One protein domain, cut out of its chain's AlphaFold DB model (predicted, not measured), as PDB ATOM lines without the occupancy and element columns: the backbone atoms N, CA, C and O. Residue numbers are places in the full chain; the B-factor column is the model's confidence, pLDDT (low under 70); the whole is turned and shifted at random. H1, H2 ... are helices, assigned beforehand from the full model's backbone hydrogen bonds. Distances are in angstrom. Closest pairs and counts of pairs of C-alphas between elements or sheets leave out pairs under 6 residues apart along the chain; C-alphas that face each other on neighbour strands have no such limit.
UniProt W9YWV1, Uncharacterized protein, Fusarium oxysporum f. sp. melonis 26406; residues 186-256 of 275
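This is residues 186 to 256 of the 275 residues of an uncharacterized protein of Fusarium oxysporum f. sp. melonis 26406 (UniProt W9YWV1). Two helices meet in a corner like a lopsided T: the last residues of H1, 213 to 217, meet the later part of H2, residues 247 to 255. A loop of residues 186 to 197 lies at the far end of H1, and a long loop, residues 218 to 237, leads from the corner to the beginning of H2. The printed part has 71 residues with two named helices, H1 then H2, and no named strand; its class is all helix. It is loose, with a radius of gyration of the C-alphas of 15.9 A, and flat, spanning 46 by 33 by 17 A.

H1, residues 198 to 217, touches H2, residues 238 to 255, with residues 213 to 217 alone, and H2 touches it with residues 247 to 255 alone. Their closest C-alphas, those of Leu 217 and Ser 251, are 5.4 A apart. Their lines are about perpendicular at 72 degrees, only just past a steep tilt. Residues 206 to 212 of H1 stand free. Every O i to N i+4 pair is within hydrogen-bond range in H1, and 11 of 14 are in H2.

H1 runs 28.6 A from C-alpha 198 at (50.060, 45.977, -15.961) to C-alpha 217 at (34.494, 34.082, 4.933). H2 runs 26.6 A and ends with C-alpha 255 at (27.166, 39.919, 5.016).

The two C-alphas farthest apart, those of Leu 192 and Ala 239, are 47.3 A apart. The printed part has no cut. The link from H1 to H2, 20 residues, is long. Residues 234 to 240, of which 238 to 240 belong to H2, stand free. The mean pLDDT of the printed part is 70.5; residues 189 to 193, 217 to 233 and 251 to 256 are under 70.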
ATOM      1  N   ASN A 186      41.639  51.625 -10.806       77.44
ATOM      2  CA  ASN A 186      41.960  52.687 -11.755       77.44
ATOM      3  C   ASN A 186      41.989  54.070 -11.083       77.44
ATOM      4  O   ASN A 186      42.790  54.908 -11.473       77.44
ATOM      5  N   TYR A 187      41.171  54.296 -10.051       75.06
ATOM      6  CA  TYR A 187      41.238  55.509  -9.232       75.06
ATOM      7  C   TYR A 187      42.560  55.605  -8.453       75.06
ATOM      8  O   TYR A 187      43.211  56.648  -8.464       75.06
ATOM      9  N   LEU A 188      43.008  54.502  -7.840       70.69
ATOM     10  CA  LEU A 188      44.312  54.430  -7.160       70.69
ATOM     11  C   LEU A 188      45.487  54.610  -8.140       70.69
ATOM     12  O   LEU A 188      46.545  55.137  -7.787       70.69
ATOM     13  N   HIS A 189      45.287  54.194  -9.388       67.56
ATOM     14  CA  HIS A 189      46.243  54.289 -10.480       67.56
ATOM     15  C   HIS A 189      46.069  55.594 -11.280       67.56
ATOM     16  O   HIS A 189      45.495  55.632 -12.371       67.56
ATOM     17  N   CYS A 190      46.630  56.696 -10.784       61.41
ATOM     18  CA  CYS A 190      46.632  57.944 -11.546       61.41
ATOM     19  C   CYS A 190      47.750  57.921 -12.609       61.41
ATOM     20  O   CYS A 190      48.929  57.802 -12.263       61.41
ATOM     21  N   LYS A 191      47.400  58.053 -13.905       58.97
ATOM     22  CA  LYS A 191      48.310  57.879 -15.072       58.97
ATOM     23  C   LYS A 191      49.604  58.711 -15.028       58.97
ATOM     24  O   LYS A 191      50.548  58.371 -15.739       58.97
ATOM     25  N   LEU A 192      49.631  59.785 -14.240       60.16
ATOM     26  CA  LEU A 192      50.718  60.767 -14.186       60.16
ATOM     27  C   LEU A 192      51.651  60.624 -12.973       60.16
ATOM     28  O   LEU A 192      52.788  61.067 -13.063       60.16
ATOM     29  N   GLN A 193      51.205  60.028 -11.862       62.66
ATOM     30  CA  GLN A 193      51.968  60.037 -10.598       62.66
ATOM     31  C   GLN A 193      52.131  58.645  -9.969       62.66
ATOM     32  O   GLN A 193      53.219  58.323  -9.507       62.66
ATOM     33  N   ASN A 194      51.108  57.782 -10.043       71.25
ATOM     34  CA  ASN A 194      51.096  56.451  -9.412       71.25
ATOM     35  C   ASN A 194      50.906  55.339 -10.453       71.25
ATOM     36  O   ASN A 194      50.098  54.424 -10.280       71.25
ATOM     37  N   ARG A 195      51.617  55.443 -11.584       76.25
ATOM     38  CA  ARG A 195      51.489  54.474 -12.673       76.25
ATOM     39  C   ARG A 195      52.139  53.144 -12.284       76.25
ATOM     40  O   ARG A 195      53.355  53.047 -12.149       76.25
ATOM     41  N   LEU A 196      51.320  52.112 -12.158       79.62
ATOM     42  CA  LEU A 196      51.735  50.732 -11.950       79.62
ATOM     43  C   LEU A 196      51.961  50.062 -13.310       79.62
ATOM     44  O   LEU A 196      51.387  50.446 -14.333       79.62
ATOM     45  N   SER A 197      52.817  49.042 -13.331       84.12
ATOM     46  CA  SER A 197      52.900  48.149 -14.486       84.12
ATOM     47  C   SER A 197      51.612  47.318 -14.597       84.12
ATOM     48  O   SER A 197      50.976  47.068 -13.571       84.12
ATOM     49  N   PRO A 198      51.242  46.828 -15.797       84.06
ATOM     50  CA  PRO A 198      50.060  45.977 -15.961       84.06
ATOM     51  C   PRO A 198      50.027  44.793 -14.984       84.06
ATOM     52  O   PRO A 198      49.040  44.592 -14.288       84.06
ATOM     53  N   LEU A 199      51.163  44.108 -14.816       86.69
ATOM     54  CA  LEU A 199      51.299  42.998 -13.871       86.69
ATOM     55  C   LEU A 199      51.030  43.408 -12.413       86.69
ATOM     56  O   LEU A 199      50.455  42.637 -11.645       86.69
ATOM     57  N   SER A 200      51.474  44.597 -12.001       84.75
ATOM     58  CA  SER A 200      51.217  45.102 -10.650       84.75
ATOM     59  C   SER A 200      49.752  45.501 -10.467       84.75
ATOM     60  O   SER A 200      49.182  45.207  -9.420       84.75
ATOM     61  N   THR A 201      49.125  46.101 -11.480       83.94
ATOM     62  CA  THR A 201      47.690  46.428 -11.476       83.94
ATOM     63  C   THR A 201      46.825  45.173 -11.365       83.94
ATOM     64  O   THR A 201      45.900  45.140 -10.551       83.94
ATOM     65  N   ASP A 202      47.162  44.114 -12.103       84.81
ATOM     66  CA  ASP A 202      46.453  42.831 -12.038       84.81
ATOM     67  C   ASP A 202      46.559  42.215 -10.640       84.81
ATOM     68  O   ASP A 202      45.557  41.800 -10.055       84.81
ATOM     69  N   LYS A 203      47.762  42.229 -10.048       87.56
ATOM     70  CA  LYS A 203      47.985  41.752  -8.674       87.56
ATOM     71  C   LYS A 203      47.191  42.554  -7.648       87.56
ATOM     72  O   LYS A 203      46.575  41.957  -6.771       87.56
ATOM     73  N   VAL A 204      47.196  43.884  -7.740       85.69
ATOM     74  CA  VAL A 204      46.444  44.750  -6.818       85.69
ATOM     75  C   VAL A 204      44.945  44.500  -6.950       85.69
ATOM     76  O   VAL A 204      44.280  44.323  -5.934       85.69
ATOM     77  N   THR A 205      44.428  44.399  -8.176       85.94
ATOM     78  CA  THR A 205      43.011  44.096  -8.421       85.94
ATOM     79  C   THR A 205      42.637  42.733  -7.839       85.94
ATOM     80  O   THR A 205      41.649  42.616  -7.112       85.94
ATOM     81  N   PHE A 206      43.462  41.710  -8.081       86.12
ATOM     82  CA  PHE A 206      43.277  40.373  -7.522       86.12
ATOM     83  C   PHE A 206      43.274  40.395  -5.988       86.12
ATOM     84  O   PHE A 206      42.382  39.820  -5.365       86.12
ATOM     85  N   ILE A 207      44.240  41.073  -5.359       85.12
ATOM     86  CA  ILE A 207      44.309  41.205  -3.897       85.12
ATOM     87  C   ILE A 207      43.075  41.940  -3.374       85.12
ATOM     88  O   ILE A 207      42.467  41.488  -2.405       85.12
ATOM     89  N   TYR A 208      42.665  43.034  -4.016       84.19
ATOM     90  CA  TYR A 208      41.500  43.818  -3.621       84.19
ATOM     91  C   TYR A 208      40.221  42.972  -3.646       84.19
ATOM     92  O   TYR A 208      39.555  42.848  -2.615       84.19
ATOM     93  N   MET A 209      39.924  42.315  -4.772       82.81
ATOM     94  CA  MET A 209      38.742  41.458  -4.923       82.81
ATOM     95  C   MET A 209      38.740  40.315  -3.898       82.81
ATOM     96  O   MET A 209      37.757  40.130  -3.178       82.81
ATOM     97  N   ASN A 210      39.857  39.595  -3.762       82.75
ATOM     98  CA  ASN A 210      39.942  38.456  -2.846       82.75
ATOM     99  C   ASN A 210      39.952  38.867  -1.373       82.75
ATOM    100  O   ASN A 210      39.389  38.161  -0.543       82.75
ATOM    101  N   SER A 211      40.539  40.012  -1.015       82.44
ATOM    102  CA  SER A 211      40.536  40.492   0.372       82.44
ATOM    103  C   SER A 211      39.117  40.728   0.887       82.44
ATOM    104  O   SER A 211      38.824  40.406   2.038       82.44
ATOM    105  N   ARG A 212      38.218  41.219   0.022       78.75
ATOM    106  CA  ARG A 212      36.797  41.391   0.340       78.75
ATOM    107  C   ARG A 212      36.156  40.036   0.598       78.75
ATOM    108  O   ARG A 212      35.601  39.847   1.669       78.75
ATOM    109  N   VAL A 213      36.329  39.072  -0.306       76.25
ATOM    110  CA  VAL A 213      35.821  37.697  -0.143       76.25
ATOM    111  C   VAL A 213      36.323  37.044   1.151       76.25
ATOM    112  O   VAL A 213      35.536  36.495   1.918       76.25
ATOM    113  N   LEU A 214      37.621  37.145   1.434       76.50
ATOM    114  CA  LEU A 214      38.227  36.561   2.630       76.50
ATOM    115  C   LEU A 214      37.716  37.207   3.922       76.50
ATOM    116  O   LEU A 214      37.561  36.511   4.923       76.50
ATOM    117  N   LYS A 215      37.442  38.518   3.924       78.38
ATOM    118  CA  LYS A 215      36.806  39.191   5.068       78.38
ATOM    119  C   LYS A 215      35.414  38.612   5.347       78.38
ATOM    120  O   LYS A 215      35.120  38.360   6.509       78.38
ATOM    121  N   ARG A 216      34.623  38.314   4.310       71.50
ATOM    122  CA  ARG A 216      33.296  37.674   4.446       71.50
ATOM    123  C   ARG A 216      33.390  36.255   4.977       71.50
ATOM    124  O   ARG A 216      32.662  35.867   5.874       71.50
ATOM    125  N   LEU A 217      34.334  35.465   4.475       69.06
ATOM    126  CA  LEU A 217      34.494  34.082   4.933       69.06
ATOM    127  C   LEU A 217      34.827  33.990   6.431       69.06
ATOM    128  O   LEU A 217      34.456  33.017   7.079       69.06
ATOM    129  N   LYS A 218      35.472  35.014   7.010       68.88
ATOM    130  CA  LYS A 218      35.745  35.079   8.455       68.88
ATOM    131  C   LYS A 218      34.491  35.246   9.318       68.88
ATOM    132  O   LYS A 218      34.563  34.940  10.503       68.88
ATOM    133  N   THR A 219      33.378  35.734   8.770       65.44
ATOM    134  CA  THR A 219      32.139  35.965   9.532       65.44
ATOM    135  C   THR A 219      31.251  34.714   9.607       65.44
ATOM    136  O   THR A 219      30.353  34.637  10.446       65.44
ATOM    137  N   VAL A 220      31.527  33.686   8.796       63.75
ATOM    138  CA  VAL A 220      30.819  32.396   8.822       63.75
ATOM    139  C   VAL A 220      31.245  31.585  10.054       63.75
ATOM    140  O   VAL A 220      32.415  31.249  10.201       63.75
ATOM    141  N   LYS A 221      30.291  31.263  10.946       54.09
ATOM    142  CA  LYS A 221      30.538  30.539  12.217       54.09
ATOM    143  C   LYS A 221      31.161  29.151  12.027       54.09
ATOM    144  O   LYS A 221      32.018  28.773  12.816       54.09
ATOM    145  N   ASP A 222      30.780  28.448  10.962       54.28
ATOM    146  CA  ASP A 222      31.366  27.169  10.549       54.28
ATOM    147  C   ASP A 222      32.369  27.404   9.416       54.28
ATOM    148  O   ASP A 222      32.212  26.901   8.305       54.28
ATOM    149  N   ASN A 223      33.372  28.247   9.660       49.53
ATOM    150  CA  ASN A 223      34.413  28.506   8.677       49.53
ATOM    151  C   ASN A 223      35.186  27.195   8.425       49.53
ATOM    152  O   ASN A 223      35.890  26.739   9.328       49.53
ATOM    153  N   PRO A 224      35.136  26.580   7.225       46.84
ATOM    154  CA  PRO A 224      35.983  25.432   6.916       46.84
ATOM    155  C   PRO A 224      37.454  25.842   6.764       46.84
ATOM    156  O   PRO A 224      38.271  25.001   6.398       46.84
ATOM    157  N   ALA A 225      37.802  27.101   7.062       46.47
ATOM    158  CA  ALA A 225      39.160  27.550   7.318       46.47
ATOM    159  C   ALA A 225      39.773  26.911   8.589       46.47
ATOM    160  O   ALA A 225      40.441  27.585   9.370       46.47
ATOM    161  N   GLU A 226      39.696  25.584   8.742       50.00
ATOM    162  CA  GLU A 226      40.971  24.894   8.960       50.00
ATOM    163  C   GLU A 226      41.936  25.439   7.905       50.00
ATOM    164  O   GLU A 226      41.505  25.598   6.763       50.00
ATOM    165  N   PRO A 227      43.186  25.792   8.242       50.84
ATOM    166  CA  PRO A 227      44.070  26.504   7.328       50.84
ATOM    167  C   PRO A 227      44.142  25.734   6.008       50.84
ATOM    168  O   PRO A 227      44.800  24.699   5.905       50.84
ATOM    169  N   MET A 228      43.380  26.201   5.012       53.50
ATOM    170  CA  MET A 228      43.175  25.504   3.751       53.50
ATOM    171  C   MET A 228      44.441  25.721   2.938       53.50
ATOM    172  O   MET A 228      44.508  26.594   2.078       53.50
ATOM    173  N   VAL A 229      45.481  24.949   3.248       56.38
ATOM    174  CA  VAL A 229      46.732  24.945   2.496       56.38
ATOM    175  C   VAL A 229      46.467  24.206   1.185       56.38
ATOM    176  O   VAL A 229      46.762  23.020   1.033       56.38
ATOM    177  N   VAL A 230      45.851  24.902   0.231       57.12
ATOM    178  CA  VAL A 230      45.824  24.476  -1.168       57.12
ATOM    179  C   VAL A 230      47.232  24.711  -1.711       57.12
ATOM    180  O   VAL A 230      47.608  25.837  -2.018       57.12
ATOM    181  N   LYS A 231      48.047  23.650  -1.756       60.91
ATOM    182  CA  LYS A 231      49.426  23.734  -2.272       60.91
ATOM    183  C   LYS A 231      49.464  23.996  -3.782       60.91
ATOM    184  O   LYS A 231      50.403  24.627  -4.250       60.91
ATOM    185  N   ASN A 232      48.466  23.513  -4.524       69.06
ATOM    186  CA  ASN A 232      48.294  23.756  -5.955       69.06
ATOM    187  C   ASN A 232      46.795  23.725  -6.305       69.06
ATOM    188  O   ASN A 232      46.099  22.801  -5.891       69.06
ATOM    189  N   TRP A 233      46.313  24.729  -7.044       69.62
ATOM    190  CA  TRP A 233      44.930  24.830  -7.524       69.62
ATOM    191  C   TRP A 233      44.615  23.865  -8.673       69.62
ATOM    192  O   TRP A 233      43.469  23.460  -8.829       69.62
ATOM    193  N   GLU A 234      45.626  23.454  -9.436       72.12
ATOM    194  CA  GLU A 234      45.477  22.577 -10.603       72.12
ATOM    195  C   GLU A 234      45.222  21.110 -10.226       72.12
ATOM    196  O   GLU A 234      44.801  20.317 -11.063       72.12
ATOM    197  N   THR A 235      45.472  20.734  -8.969       74.19
ATOM    198  CA  THR A 235      45.351  19.349  -8.482       74.19
ATOM    199  C   THR A 235      44.274  19.176  -7.411       74.19
ATOM    200  O   THR A 235      44.209  18.134  -6.756       74.19
ATOM    201  N   VAL A 236      43.434  20.194  -7.201       77.00
ATOM    202  CA  VAL A 236      42.335  20.134  -6.231       77.00
ATOM    203  C   VAL A 236      41.230  19.234  -6.775       77.00
ATOM    204  O   VAL A 236      40.765  19.419  -7.896       77.00
ATOM    205  N   ASP A 237      40.791  18.268  -5.970       82.50
ATOM    206  CA  ASP A 237      39.690  17.388  -6.348       82.50
ATOM    207  C   ASP A 237      38.352  18.153  -6.470       82.50
ATOM    208  O   ASP A 237      38.108  19.164  -5.803       82.50
ATOM    209  N   VAL A 238      37.458  17.663  -7.334       77.88
ATOM    210  CA  VAL A 238      36.175  18.326  -7.632       77.88
ATOM    211  C   VAL A 238      35.284  18.434  -6.392       77.88
ATOM    212  O   VAL A 238      34.614  19.450  -6.210       77.88
ATOM    213  N   ALA A 239      35.287  17.430  -5.512       77.62
ATOM    214  CA  ALA A 239      34.482  17.453  -4.290       77.62
ATOM    215  C   ALA A 239      34.924  18.586  -3.348       77.62
ATOM    216  O   ALA A 239      34.104  19.257  -2.715       77.62
ATOM    217  N   ARG A 240      36.225  18.860  -3.309       75.31
ATOM    218  CA  ARG A 240      36.837  19.940  -2.547       75.31
ATOM    219  C   ARG A 240      36.546  21.304  -3.162       75.31
ATOM    220  O   ARG A 240      36.238  22.224  -2.408       75.31
ATOM    221  N   LEU A 241      36.546  21.427  -4.491       75.94
ATOM    222  CA  LEU A 241      36.086  22.644  -5.177       75.94
ATOM    223  C   LEU A 241      34.608  22.938  -4.886       75.94
ATOM    224  O   LEU A 241      34.273  24.071  -4.553       75.94
ATOM    225  N   VAL A 242      33.740  21.920  -4.912       77.00
ATOM    226  CA  VAL A 242      32.316  22.054  -4.545       77.00
ATOM    227  C   VAL A 242      32.159  22.547  -3.106       77.00
ATOM    228  O   VAL A 242      31.329  23.409  -2.830       77.00
ATOM    229  N   LYS A 243      32.965  22.033  -2.168       77.56
ATOM    230  CA  LYS A 243      32.927  22.487  -0.771       77.56
ATOM    231  C   LYS A 243      33.324  23.963  -0.640       77.56
ATOM    232  O   LYS A 243      32.687  24.687   0.121       77.56
ATOM    233  N   ILE A 244      34.339  24.405  -1.389       75.31
ATOM    234  CA  ILE A 244      34.772  25.813  -1.431       75.31
ATOM    235  C   ILE A 244      33.670  26.695  -2.012       75.31
ATOM    236  O   ILE A 244      33.330  27.717  -1.424       75.31
ATOM    237  N   GLU A 245      33.098  26.287  -3.141       77.50
ATOM    238  CA  GLU A 245      32.008  26.995  -3.805       77.50
ATOM    239  C   GLU A 245      30.803  27.160  -2.869       77.50
ATOM    240  O   GLU A 245      30.292  28.266  -2.707       77.50
ATOM    241  N   ASN A 246      30.405  26.093  -2.173       76.62
ATOM    242  CA  ASN A 246      29.314  26.149  -1.203       76.62
ATOM    243  C   ASN A 246      29.631  27.091  -0.034       76.62
ATOM    244  O   ASN A 246      28.793  27.916   0.312       76.62
ATOM    245  N   ALA A 247      30.844  27.033   0.527       74.00
ATOM    246  CA  ALA A 247      31.255  27.937   1.602       74.00
ATOM    247  C   ALA A 247      31.282  29.405   1.147       74.00
ATOM    248  O   ALA A 247      30.877  30.298   1.891       74.00
ATOM    249  N   PHE A 248      31.717  29.660  -0.092       74.25
ATOM    250  CA  PHE A 248      31.653  30.985  -0.694       74.25
ATOM    251  C   PHE A 248      30.206  31.466  -0.795       74.25
ATOM    252  O   PHE A 248      29.908  32.546  -0.293       74.25
ATOM    253  N   GLN A 249      29.308  30.652  -1.355       74.81
ATOM    254  CA  GLN A 249      27.879  30.963  -1.452       74.81
ATOM    255  C   GLN A 249      27.237  31.209  -0.077       74.81
ATOM    256  O   GLN A 249      26.435  32.128   0.073       74.81
ATOM    257  N   ASP A 250      27.625  30.436   0.938       70.44
ATOM    258  CA  ASP A 250      27.105  30.562   2.300       70.44
ATOM    259  C   ASP A 250      27.652  31.821   3.009       70.44
ATOM    260  O   ASP A 250      26.941  32.441   3.797       70.44
ATOM    261  N   SER A 251      28.870  32.278   2.685       64.88
ATOM    262  CA  SER A 251      29.428  33.536   3.218       64.88
ATOM    263  C   SER A 251      28.663  34.781   2.783       64.88
ATOM    264  O   SER A 251      28.624  35.777   3.504       64.88
ATOM    265  N   ILE A 252      27.978  34.701   1.641       60.91
ATOM    266  CA  ILE A 252      27.122  35.781   1.157       60.91
ATOM    267  C   ILE A 252      25.933  36.005   2.121       60.91
ATOM    268  O   ILE A 252      25.434  37.121   2.257       60.91
ATOM    269  N   VAL A 253      25.513  34.966   2.855       54.00
ATOM    270  CA  VAL A 253      24.383  35.017   3.798       54.00
ATOM    271  C   VAL A 253      24.705  35.835   5.054       54.00
ATOM    272  O   VAL A 253      23.799  36.442   5.625       54.00
ATOM    273  N   VAL A 254      25.971  35.876   5.490       48.28
ATOM    274  CA  VAL A 254      26.370  36.563   6.732       48.28
ATOM    275  C   VAL A 254      26.524  38.073   6.528       48.28
ATOM    276  O   VAL A 254      26.129  38.852   7.391       48.28
ATOM    277  N   ASP A 255      26.994  38.500   5.359       45.75
ATOM    278  CA  ASP A 255      27.166  39.919   5.016       45.75
ATOM    279  C   ASP A 255      25.841  40.687   4.887       45.75
ATOM    280  O   ASP A 255      25.806  41.896   5.110       45.75
ATOM    281  N   GLY A 256      24.724  40.006   4.603       40.62
ATOM    282  CA  GLY A 256      23.390  40.621   4.626       40.62
ATOM    283  C   GLY A 256      22.986  41.182   5.997       40.62
ATOM    284  O   GLY A 256      21.972  41.856   6.093       40.62
TER     285      GLY A 256